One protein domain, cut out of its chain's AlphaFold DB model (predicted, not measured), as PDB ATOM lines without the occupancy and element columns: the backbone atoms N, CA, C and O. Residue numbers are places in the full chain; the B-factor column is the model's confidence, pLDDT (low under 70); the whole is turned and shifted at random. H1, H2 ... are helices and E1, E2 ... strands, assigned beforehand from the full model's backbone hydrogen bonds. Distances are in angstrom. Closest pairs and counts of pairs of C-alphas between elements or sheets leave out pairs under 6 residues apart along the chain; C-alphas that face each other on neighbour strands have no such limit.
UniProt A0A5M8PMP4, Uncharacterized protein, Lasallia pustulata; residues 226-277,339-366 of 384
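What this domain is: This is residues 226 to 277 and 339 to 366 of the 384 residues of an uncharacterized protein of Lasallia pustulata (UniProt A0A5M8PMP4). Two small three-stranded antiparallel sheets stand apart, with the short helix H1 set between them and grazing both. After the last strand, residues 356 to 366 run without a named element back toward the turn between E1 and E2 in the first sheet. The printed part has 80 residues, with named elements in the order E1, E2, E3, H1, E4, E5, E6; the sheet orders are E1 - E2 - E3 and E4 - E5 - E6. The class is mostly strand, and the whole is compact, with a radius of gyration of the C-alphas of 12.9 A and spans of 35 by 31 by 19 A.

How they stand to each other: E1, residues 229 to 236, and E2, residues 239 to 244, form a hairpin, antiparallel at 163 degrees, with N 233 and O 241 2.8 A apart, within hydrogen-bond range. E2 and E3, residues 250 to 253, form the next hairpin, at 159 degrees, with N 240 and O 252 2.9 A apart. E1, E2 and E3 are a meander, each strand the antiparallel neighbour of the one before, with E2 the inner strand. H1, residues 259 to 266, only grazes this sheet with its residues 261 to 266; the closest C-alphas of E3 and H1, those of Phe 250 and Glu 265, are 7.6 A apart. In H1 every O i to N i+4 pair is within hydrogen-bond range. E4, residues 271 to 274, is antiparallel to E5, residues 342 to 346, at 161 degrees, with N 343 and O 273 2.8 A apart. E5 and E6, residues 351 to 355, form a hairpin at 156 degrees, with N 344 and O 353 2.8 A apart. H1 also only grazes this second sheet; the closest C-alphas of H1 and E6, those of Pro 259 and Ile 355, are 7.1 A apart. E1, E2 and E3 are each apart from E4, E5 and E6.

Where its parts are: E1 begins at C-alpha 229, (270.518, -19.816, 5.649), and is 19.1 A long. E2 measures 16.3 A and E3 10.4 A. H1 begins at C-alpha 259, (286.647, -16.247, 1.070), and spans 10.2 A. E4 measures 9.9 A, E5 12.8 A and E6 13.1 A, the last ending at C-alpha 355, (288.155, -22.917, -0.896).

The domain as a whole: The two C-alphas farthest apart, those of Asp 277 and Pro 366, are 38.8 A apart. Residues 278 to 338 are not printed, and C-alphas 277 and 339 are 7.6 A apart across this cut, which lies in the link E4 to E5. Of the links that are printed whole, each is tight. The mean pLDDT of the printed part is 88.5; residues 276 to 277 and residue 339 are under 70.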
ATOM      1  N   PRO A 226     275.489 -13.001  11.810       77.94
ATOM      2  CA  PRO A 226     275.049 -13.428  10.489       77.94
ATOM      3  C   PRO A 226     273.710 -14.162  10.553       77.94
ATOM      4  O   PRO A 226     273.440 -14.930  11.478       77.94
ATOM      5  N   ASP A 227     272.861 -13.899   9.566       83.88
ATOM      6  CA  ASP A 227     271.542 -14.512   9.484       83.88
ATOM      7  C   ASP A 227     271.629 -15.998   9.113       83.88
ATOM      8  O   ASP A 227     272.608 -16.483   8.547       83.88
ATOM      9  N   GLU A 228     270.567 -16.731   9.407       87.88
ATOM     10  CA  GLU A 228     270.477 -18.144   9.082       87.88
ATOM     11  C   GLU A 228     270.144 -18.375   7.609       87.88
ATOM     12  O   GLU A 228     269.192 -17.794   7.081       87.88
ATOM     13  N   ILE A 229     270.866 -19.301   6.974       90.19
ATOM     14  CA  ILE A 229     270.518 -19.816   5.649       90.19
ATOM     15  C   ILE A 229     269.423 -20.877   5.774       90.19
ATOM     16  O   ILE A 229     269.638 -21.938   6.356       90.19
ATOM     17  N   GLU A 230     268.242 -20.613   5.217       87.94
ATOM     18  CA  GLU A 230     267.116 -21.559   5.242       87.94
ATOM     19  C   GLU A 230     267.074 -22.451   4.003       87.94
ATOM     20  O   GLU A 230     266.682 -23.611   4.098       87.94
ATOM     21  N   LEU A 231     267.486 -21.925   2.847       89.88
ATOM     22  CA  LEU A 231     267.412 -22.637   1.574       89.88
ATOM     23  C   LEU A 231     268.562 -22.238   0.653       89.88
ATOM     24  O   LEU A 231     268.790 -21.055   0.406       89.88
ATOM     25  N   VAL A 232     269.215 -23.235   0.061       91.88
ATOM     26  CA  VAL A 232     270.207 -23.050  -1.002       91.88
ATOM     27  C   VAL A 232     269.580 -23.457  -2.332       91.88
ATOM     28  O   VAL A 232     269.186 -24.606  -2.520       91.88
ATOM     29  N   LYS A 233     269.479 -22.512  -3.270       93.25
ATOM     30  CA  LYS A 233     269.016 -22.760  -4.640       93.25
ATOM     31  C   LYS A 233     270.214 -22.808  -5.573       93.25
ATOM     32  O   LYS A 233     270.990 -21.856  -5.640       93.25
ATOM     33  N   VAL A 234     270.332 -23.888  -6.331       92.19
ATOM     34  CA  VAL A 234     271.385 -24.062  -7.334       92.19
ATOM     35  C   VAL A 234     270.788 -23.785  -8.710       92.19
ATOM     36  O   VAL A 234     269.767 -24.372  -9.059       92.19
ATOM     37  N   PHE A 235     271.413 -22.905  -9.497       89.38
ATOM     38  CA  PHE A 235     270.939 -22.517 -10.841       89.38
ATOM     39  C   PHE A 235     271.791 -23.094 -11.983       89.38
ATOM     40  O   PHE A 235     271.449 -22.929 -13.153       89.38
ATOM     41  N   GLY A 236     272.886 -23.788 -11.661       86.31
ATOM     42  CA  GLY A 236     273.866 -24.265 -12.639       86.31
ATOM     43  C   GLY A 236     274.851 -23.160 -13.027       86.31
ATOM     44  O   GLY A 236     274.740 -22.028 -12.552       86.31
ATOM     45  N   GLN A 237     275.848 -23.481 -13.857       88.00
ATOM     46  CA  GLN A 237     276.933 -22.539 -14.198       88.00
ATOM     47  C   GLN A 237     277.631 -21.935 -12.969       88.00
ATOM     48  O   GLN A 237     277.960 -20.752 -12.945       88.00
ATOM     49  N   GLY A 238     277.783 -22.731 -11.906       89.31
ATOM     50  CA  GLY A 238     278.351 -22.277 -10.636       89.31
ATOM     51  C   GLY A 238     277.505 -21.268  -9.849       89.31
ATOM     52  O   GLY A 238     277.964 -20.804  -8.812       89.31
ATOM     53  N   ARG A 239     276.289 -20.910 -10.286       92.44
ATOM     54  CA  ARG A 239     275.451 -19.902  -9.613       92.44
ATOM     55  C   ARG A 239     274.591 -20.518  -8.518       92.44
ATOM     56  O   ARG A 239     273.837 -21.467  -8.760       92.44
ATOM     57  N   ILE A 240     274.657 -19.917  -7.335       94.56
ATOM     58  CA  ILE A 240     273.929 -20.332  -6.139       94.56
ATOM     59  C   ILE A 240     273.268 -19.097  -5.509       94.56
ATOM     60  O   ILE A 240     273.868 -18.028  -5.437       94.56
ATOM     61  N   GLU A 241     272.027 -19.236  -5.042       95.25
ATOM     62  CA  GLU A 241     271.343 -18.237  -4.209       95.25
ATOM     63  C   GLU A 241     271.049 -18.853  -2.849       95.25
ATOM     64  O   GLU A 241     270.412 -19.903  -2.754       95.25
ATOM     65  N   MET A 242     271.493 -18.183  -1.794       94.50
ATOM     66  CA  MET A 242     271.227 -18.579  -0.422       94.50
ATOM     67  C   MET A 242     270.133 -17.678   0.137       94.50
ATOM     68  O   MET A 242     270.309 -16.471   0.300       94.50
ATOM     69  N   THR A 243     268.972 -18.272   0.394       93.31
ATOM     70  CA  THR A 243     267.838 -17.594   1.019       93.31
ATOM     71  C   THR A 243     268.086 -17.527   2.513       93.31
ATOM     72  O   THR A 243     268.292 -18.557   3.160       93.31
ATOM     73  N   ARG A 244     268.055 -16.310   3.049       90.50
ATOM     74  CA  ARG A 244     268.223 -16.055   4.472       90.50
ATOM     75  C   ARG A 244     266.868 -15.897   5.148       90.50
ATOM     76  O   ARG A 244     265.894 -15.509   4.506       90.50
ATOM     77  N   ARG A 245     266.813 -16.208   6.438       87.00
ATOM     78  CA  ARG A 245     265.576 -16.203   7.224       87.00
ATOM     79  C   ARG A 245     264.953 -14.813   7.387       87.00
ATOM     80  O   ARG A 245     263.734 -14.674   7.331       87.00
ATOM     81  N   SER A 246     265.774 -13.801   7.651       85.88
ATOM     82  CA  SER A 246     265.333 -12.449   8.034       85.88
ATOM     83  C   SER A 246     265.838 -11.356   7.089       85.88
ATOM     84  O   SER A 246     265.228 -10.294   6.987       85.88
ATOM     85  N   SER A 247     266.960 -11.597   6.423       87.62
ATOM     86  CA  SER A 247     267.666 -10.663   5.550       87.62
ATOM     87  C   SER A 247     267.522 -11.050   4.071       87.62
ATOM     88  O   SER A 247     267.044 -12.143   3.753       87.62
ATOM     89  N   PRO A 248     267.874 -10.154   3.130       90.62
ATOM     90  CA  PRO A 248     267.777 -10.463   1.710       90.62
ATOM     91  C   PRO A 248     268.639 -11.674   1.319       90.62
ATOM     92  O   PRO A 248     269.732 -11.845   1.871       90.62
ATOM     93  N   PRO A 249     268.195 -12.489   0.343       93.12
ATOM     94  CA  PRO A 249     269.029 -13.538  -0.224       93.12
ATOM     95  C   PRO A 249     270.331 -12.962  -0.778       93.12
ATOM     96  O   PRO A 249     270.318 -11.891  -1.388       93.12
ATOM     97  N   PHE A 250     271.427 -13.700  -0.635       92.62
ATOM     98  CA  PHE A 250     272.680 -13.361  -1.307       92.62
ATOM     99  C   PHE A 250     273.026 -14.418  -2.349       92.62
ATOM    100  O   PHE A 250     272.600 -15.575  -2.275       92.62
ATOM    101  N   ARG A 251     273.770 -13.993  -3.366       94.19
ATOM    102  CA  ARG A 251     274.168 -14.843  -4.483       94.19
ATOM    103  C   ARG A 251     275.662 -15.053  -4.440       94.19
ATOM    104  O   ARG A 251     276.410 -14.102  -4.249       94.19
ATOM    105  N   MET A 252     276.068 -16.288  -4.682       93.31
ATOM    106  CA  MET A 252     277.463 -16.632  -4.884       93.31
ATOM    107  C   MET A 252     277.645 -17.319  -6.232       93.31
ATOM    108  O   MET A 252     276.749 -18.010  -6.732       93.31
ATOM    109  N   THR A 253     278.828 -17.138  -6.798       93.88
ATOM    110  CA  THR A 253     279.255 -17.807  -8.020       93.88
ATOM    111  C   THR A 253     280.519 -18.588  -7.695       93.88
ATOM    112  O   THR A 253     281.539 -18.006  -7.324       93.88
ATOM    113  N   LEU A 254     280.452 -19.914  -7.813       92.19
ATOM    114  CA  LEU A 254     281.607 -20.794  -7.631       92.19
ATOM    115  C   LEU A 254     282.753 -20.358  -8.557       92.19
ATOM    116  O   LEU A 254     282.513 -19.889  -9.670       92.19
ATOM    117  N   SER A 255     283.989 -20.484  -8.071       90.62
ATOM    118  CA  SER A 255     285.215 -19.994  -8.726       90.62
ATOM    119  C   SER A 255     285.341 -18.468  -8.876       90.62
ATOM    120  O   SER A 255     286.322 -18.008  -9.451       90.62
ATOM    121  N   GLN A 256     284.390 -17.670  -8.376       92.75
ATOM    122  CA  GLN A 256     284.460 -16.199  -8.413       92.75
ATOM    123  C   GLN A 256     284.298 -15.565  -7.030       92.75
ATOM    124  O   GLN A 256     285.030 -14.639  -6.698       92.75
ATOM    125  N   THR A 257     283.351 -16.052  -6.227       94.19
ATOM    126  CA  THR A 257     283.133 -15.573  -4.857       94.19
ATOM    127  C   THR A 257     284.340 -15.903  -3.987       94.19
ATOM    128  O   THR A 257     284.756 -17.061  -3.903       94.19
ATOM    129  N   THR A 258     284.899 -14.882  -3.341       93.50
ATOM    130  CA  THR A 258     286.115 -15.000  -2.535       93.50
ATOM    131  C   THR A 258     285.809 -15.457  -1.103       93.50
ATOM    132  O   THR A 258     284.678 -15.321  -0.628       93.50
ATOM    133  N   PRO A 259     286.809 -15.959  -0.355       93.81
ATOM    134  CA  PRO A 259     286.647 -16.247   1.070       93.81
ATOM    135  C   PRO A 259     286.229 -15.022   1.892       93.81
ATOM    136  O   PRO A 259     285.486 -15.159   2.861       93.81
ATOM    137  N   GLN A 260     286.693 -13.826   1.517       93.88
ATOM    138  CA  GLN A 260     286.330 -12.569   2.170       93.88
ATOM    139  C   GLN A 260     284.847 -12.252   1.970       93.88
ATOM    140  O   GLN A 260     284.184 -11.875   2.933       93.88
ATOM    141  N   ASP A 261     284.318 -12.474   0.762       93.69
ATOM    142  CA  ASP A 261     282.887 -12.311   0.480       93.69
ATOM    143  C   ASP A 261     282.054 -13.277   1.333       93.69
ATOM    144  O   ASP A 261     281.061 -12.879   1.938       93.69
ATOM    145  N   LEU A 262     282.486 -14.541   1.446       93.38
ATOM    146  CA  LEU A 262     281.810 -15.532   2.289       93.38
ATOM    147  C   LEU A 262     281.784 -15.106   3.756       93.38
ATOM    148  O   LEU A 262     280.739 -15.196   4.390       93.38
ATOM    149  N   VAL A 263     282.900 -14.611   4.296       93.06
ATOM    150  CA  VAL A 263     282.957 -14.149   5.690       93.06
ATOM    151  C   VAL A 263     282.133 -12.878   5.900       93.06
ATOM    152  O   VAL A 263     281.502 -12.733   6.944       93.06
ATOM    153  N   ALA A 264     282.087 -11.972   4.923       90.94
ATOM    154  CA  ALA A 264     281.248 -10.780   4.997       90.94
ATOM    155  C   ALA A 264     279.747 -11.128   5.011       90.94
ATOM    156  O   ALA A 264     278.971 -10.492   5.720       90.94
ATOM    157  N   GLU A 265     279.348 -12.155   4.258       90.81
ATOM    158  CA  GLU A 265     277.948 -12.544   4.075       90.81
ATOM    159  C   GLU A 265     277.456 -13.587   5.107       90.81
ATOM    160  O   GLU A 265     276.295 -13.548   5.520       90.81
ATOM    161  N   LEU A 266     278.299 -14.534   5.524       90.25
ATOM    162  CA  LEU A 266     277.956 -15.646   6.430       90.25
ATOM    163  C   LEU A 266     278.597 -15.520   7.816       90.25
ATOM    164  O   LEU A 266     278.283 -16.295   8.715       90.25
ATOM    165  N   GLY A 267     279.503 -14.560   8.003       91.19
ATOM    166  CA  GLY A 267     280.382 -14.504   9.162       91.19
ATOM    167  C   GLY A 267     281.518 -15.527   9.117       91.19
ATOM    168  O   GLY A 267     281.699 -16.253   8.129       91.19
ATOM    169  N   PRO A 268     282.333 -15.570  10.186       92.62
ATOM    170  CA  PRO A 268     283.442 -16.508  10.269       92.62
ATOM    171  C   PRO A 268     282.932 -17.960  10.263       92.62
ATOM    172  O   PRO A 268     281.902 -18.237  10.880       92.62
ATOM    173  N   PRO A 269     283.640 -18.894   9.599       93.50
ATOM    174  CA  PRO A 269     283.299 -20.312   9.658       93.50
ATOM    175  C   PRO A 269     283.481 -20.869  11.076       93.50
ATOM    176  O   PRO A 269     284.332 -20.401  11.834       93.50
ATOM    177  N   ASP A 270     282.726 -21.919  11.404       90.38
ATOM    178  CA  ASP A 270     282.804 -22.607  12.700       90.38
ATOM    179  C   ASP A 270     284.144 -23.335  12.879       90.38
ATOM    180  O   ASP A 270     284.695 -23.402  13.977       90.38
ATOM    181  N   ALA A 271     284.679 -23.879  11.785       93.06
ATOM    182  CA  ALA A 271     285.997 -24.496  11.739       93.06
ATOM    183  C   ALA A 271     286.608 -24.365  10.341       93.06
ATOM    184  O   ALA A 271     285.898 -24.385   9.335       93.06
ATOM    185  N   ILE A 272     287.938 -24.309  10.268       93.75
ATOM    186  CA  ILE A 272     288.680 -24.358   9.004       93.75
ATOM    187  C   ILE A 272     289.481 -25.654   8.966       93.75
ATOM    188  O   ILE A 272     290.384 -25.840   9.780       93.75
ATOM    189  N   TYR A 273     289.181 -26.523   8.003       91.00
ATOM    190  CA  TYR A 273     289.914 -27.772   7.798       91.00
ATOM    191  C   TYR A 273     290.831 -27.661   6.578       91.00
ATOM    192  O   TYR A 273     290.365 -27.411   5.468       91.00
ATOM    193  N   ARG A 274     292.141 -27.847   6.757       88.81
ATOM    194  CA  ARG A 274     293.128 -27.780   5.667       88.81
ATOM    195  C   ARG A 274     293.447 -29.189   5.174       88.81
ATOM    196  O   ARG A 274     293.810 -30.044   5.974       88.81
ATOM    197  N   LYS A 275     293.366 -29.427   3.857       76.69
ATOM    198  CA  LYS A 275     293.694 -30.741   3.257       76.69
ATOM    199  C   LYS A 275     295.131 -31.186   3.553       76.69
ATOM    200  O   LYS A 275     295.392 -32.381   3.652       76.69
ATOM    201  N   SER A 276     296.039 -30.224   3.692       67.44
ATOM    202  CA  SER A 276     297.479 -30.443   3.834       67.44
ATOM    203  C   SER A 276     297.991 -29.918   5.177       67.44
ATOM    204  O   SER A 276     298.986 -29.195   5.217       67.44
ATOM    205  N   ASP A 277     297.322 -30.226   6.295       59.91
ATOM    206  CA  ASP A 277     297.826 -29.812   7.611       59.91
ATOM    207  C   ASP A 277     299.023 -30.676   8.054       59.91
ATOM    208  O   ASP A 277     298.933 -31.607   8.853       59.91
ATOM    209  N   SER A 339     299.073 -25.338   0.750       55.50
ATOM    210  CA  SER A 339     298.630 -24.708   2.000       55.50
ATOM    211  C   SER A 339     297.372 -23.834   1.859       55.50
ATOM    212  O   SER A 339     296.784 -23.450   2.874       55.50
ATOM    213  N   ALA A 340     296.938 -23.553   0.622       70.12
ATOM    214  CA  ALA A 340     295.812 -22.662   0.327       70.12
ATOM    215  C   ALA A 340     294.442 -23.372   0.282       70.12
ATOM    216  O   ALA A 340     293.422 -22.743   0.566       70.12
ATOM    217  N   GLU A 341     294.396 -24.670  -0.043       89.62
ATOM    218  CA  GLU A 341     293.132 -25.415  -0.111       89.62
ATOM    219  C   GLU A 341     292.591 -25.755   1.282       89.62
ATOM    220  O   GLU A 341     293.226 -26.465   2.076       89.62
ATOM    221  N   CYS A 342     291.374 -25.307   1.572       93.00
ATOM    222  CA  CYS A 342     290.727 -25.590   2.847       93.00
ATOM    223  C   CYS A 342     289.204 -25.640   2.738       93.00
ATOM    224  O   CYS A 342     288.613 -25.164   1.778       93.00
ATOM    225  N   PHE A 343     288.562 -26.234   3.737       94.81
ATOM    226  CA  PHE A 343     287.120 -26.204   3.921       94.81
ATOM    227  C   PHE A 343     286.776 -25.195   5.004       94.81
ATOM    228  O   PHE A 343     287.295 -25.270   6.120       94.81
ATOM    229  N   TYR A 344     285.893 -24.265   4.664       95.62
ATOM    230  CA  TYR A 344     285.190 -23.419   5.616       95.62
ATOM    231  C   TYR A 344     283.928 -24.164   6.025       95.62
ATOM    232  O   TYR A 344     283.009 -24.311   5.220       95.62
ATOM    233  N   ASN A 345     283.906 -24.670   7.252       94.62
ATOM    234  CA  ASN A 345     282.793 -25.469   7.742       94.62
ATOM    235  C   ASN A 345     281.787 -24.561   8.446       94.62
ATOM    236  O   ASN A 345     282.153 -23.852   9.387       94.62
ATOM    237  N   TYR A 346     280.535 -24.585   8.001       92.00
ATOM    238  CA  TYR A 346     279.431 -23.840   8.603       92.00
ATOM    239  C   TYR A 346     278.433 -24.835   9.194       92.00
ATOM    240  O   TYR A 346     277.318 -25.019   8.694       92.00
ATOM    241  N   PHE A 347     278.833 -25.503  10.276       88.56
ATOM    242  CA  PHE A 347     278.056 -26.564  10.914       88.56
ATOM    243  C   PHE A 347     276.658 -26.101  11.341       88.56
ATOM    244  O   PHE A 347     275.697 -26.862  11.217       88.56
ATOM    245  N   HIS A 348     276.516 -24.845  11.778       82.38
ATOM    246  CA  HIS A 348     275.212 -24.270  12.133       82.38
ATOM    247  C   HIS A 348     274.270 -24.109  10.927       82.38
ATOM    248  O   HIS A 348     273.046 -24.140  11.094       82.38
ATOM    249  N   HIS A 349     274.821 -23.943   9.720       86.12
ATOM    250  CA  HIS A 349     274.061 -23.889   8.469       86.12
ATOM    251  C   HIS A 349     273.941 -25.254   7.776       86.12
ATOM    252  O   HIS A 349     273.106 -25.408   6.887       86.12
ATOM    253  N   GLY A 350     274.731 -26.248   8.192       86.81
ATOM    254  CA  GLY A 350     274.686 -27.611   7.664       86.81
ATOM    255  C   GLY A 350     275.378 -27.788   6.311       86.81
ATOM    256  O   GLY A 350     275.049 -28.726   5.588       86.81
ATOM    257  N   PHE A 351     276.310 -26.902   5.953       90.50
ATOM    258  CA  PHE A 351     277.116 -27.030   4.740       90.50
ATOM    259  C   PHE A 351     278.560 -26.587   4.970       90.50
ATOM    260  O   PHE A 351     278.846 -25.782   5.854       90.50
ATOM    261  N   ASP A 352     279.444 -27.056   4.095       93.75
ATOM    262  CA  ASP A 352     280.846 -26.659   4.057       93.75
ATOM    263  C   ASP A 352     281.157 -26.043   2.691       93.75
ATOM    264  O   ASP A 352     280.606 -26.451   1.664       93.75
ATOM    265  N   VAL A 353     282.046 -25.052   2.668       94.12
ATOM    266  CA  VAL A 353     282.514 -24.412   1.437       94.12
ATOM    267  C   VAL A 353     283.974 -24.767   1.218       94.12
ATOM    268  O   VAL A 353     284.831 -24.460   2.046       94.12
ATOM    269  N   PHE A 354     284.266 -25.417   0.095       93.94
ATOM    270  CA  PHE A 354     285.633 -25.733  -0.294       93.94
ATOM    271  C   PHE A 354     286.276 -24.531  -0.991       93.94
ATOM    272  O   PHE A 354     285.792 -24.064  -2.022       93.94
ATOM    273  N   ILE A 355     287.361 -24.037  -0.409       93.25
ATOM    274  CA  ILE A 355     288.155 -22.917  -0.896       93.25
ATOM    275  C   ILE A 355     289.357 -23.476  -1.651       93.25
ATOM    276  O   ILE A 355     290.183 -24.188  -1.075       93.25
ATOM    277  N   SER A 356     289.451 -23.143  -2.934       91.50
ATOM    278  CA  SER A 356     290.534 -23.555  -3.828       91.50
ATOM    279  C   SER A 356     290.785 -22.505  -4.906       91.50
ATOM    280  O   SER A 356     290.078 -21.498  -4.996       91.50
ATOM    281  N   PHE A 357     291.771 -22.764  -5.763       88.75
ATOM    282  CA  PHE A 357     291.969 -21.974  -6.971       88.75
ATOM    283  C   PHE A 357     290.728 -22.026  -7.881       88.75
ATOM    284  O   PHE A 357     290.069 -23.072  -7.945       88.75
ATOM    285  N   PRO A 358     290.403 -20.922  -8.581       87.81
ATOM    286  CA  PRO A 358     289.305 -20.884  -9.538       87.81
ATOM    287  C   PRO A 358     289.431 -21.962 -10.618       87.81
ATOM    288  O   PRO A 358     290.483 -22.110 -11.238       87.81
ATOM    289  N   THR A 359     288.337 -22.672 -10.883       86.44
ATOM    290  CA  THR A 359     288.213 -23.621 -12.000       86.44
ATOM    291  C   THR A 359     287.073 -23.221 -12.929       86.44
ATOM    292  O   THR A 359     286.202 -22.434 -12.547       86.44
ATOM    293  N   ASP A 360     287.028 -23.803 -14.127       84.75
ATOM    294  CA  ASP A 360     285.933 -23.553 -15.064       84.75
ATOM    295  C   ASP A 360     284.558 -23.901 -14.451       84.75
ATOM    296  O   ASP A 360     284.432 -24.913 -13.748       84.75
ATOM    297  N   PRO A 361     283.513 -23.084 -14.691       81.12
ATOM    298  CA  PRO A 361     282.176 -23.350 -14.179       81.12
ATOM    299  C   PRO A 361     281.588 -24.643 -14.747       81.12
ATOM    300  O   PRO A 361     281.817 -25.009 -15.901       81.12
ATOM    301  N   SER A 362     280.730 -25.295 -13.962       79.31
ATOM    302  CA  SER A 362     279.937 -26.425 -14.447       79.31
ATOM    303  C   SER A 362     279.032 -26.010 -15.624       79.31
ATOM    304  O   SER A 362     278.624 -24.852 -15.708       79.31
ATOM    305  N   PRO A 363     278.602 -26.936 -16.496       77.75
ATOM    306  CA  PRO A 363     277.568 -26.636 -17.484       77.75
ATOM    307  C   PRO A 363     276.236 -26.217 -16.828       77.75
ATOM    308  O   PRO A 363     276.011 -26.387 -15.622       77.75
ATOM    309  N   ALA A 364     275.343 -25.630 -17.630       80.31
ATOM    310  CA  ALA A 364     273.983 -25.300 -17.207       80.31
ATOM    311  C   ALA A 364     273.155 -26.570 -16.957       80.31
ATOM    312  O   ALA A 364     273.431 -27.622 -17.536       80.31
ATOM    313  N   PHE A 365     272.108 -26.471 -16.132       82.00
ATOM    314  CA  PHE A 365     271.159 -27.575 -16.006       82.00
ATOM    315  C   PHE A 365     270.487 -27.871 -17.356       82.00
ATOM    316  O   PHE A 365     270.184 -26.927 -18.090       82.00
ATOM    317  N   PRO A 366     270.176 -29.145 -17.666       74.94
ATOM    318  CA  PRO A 366     269.571 -29.536 -18.944       74.94
ATOM    319  C   PRO A 366     268.258 -28.809 -19.281       74.94
ATOM    320  O   PRO A 366     267.880 -28.724 -20.444       74.94
TER     321      PRO A 366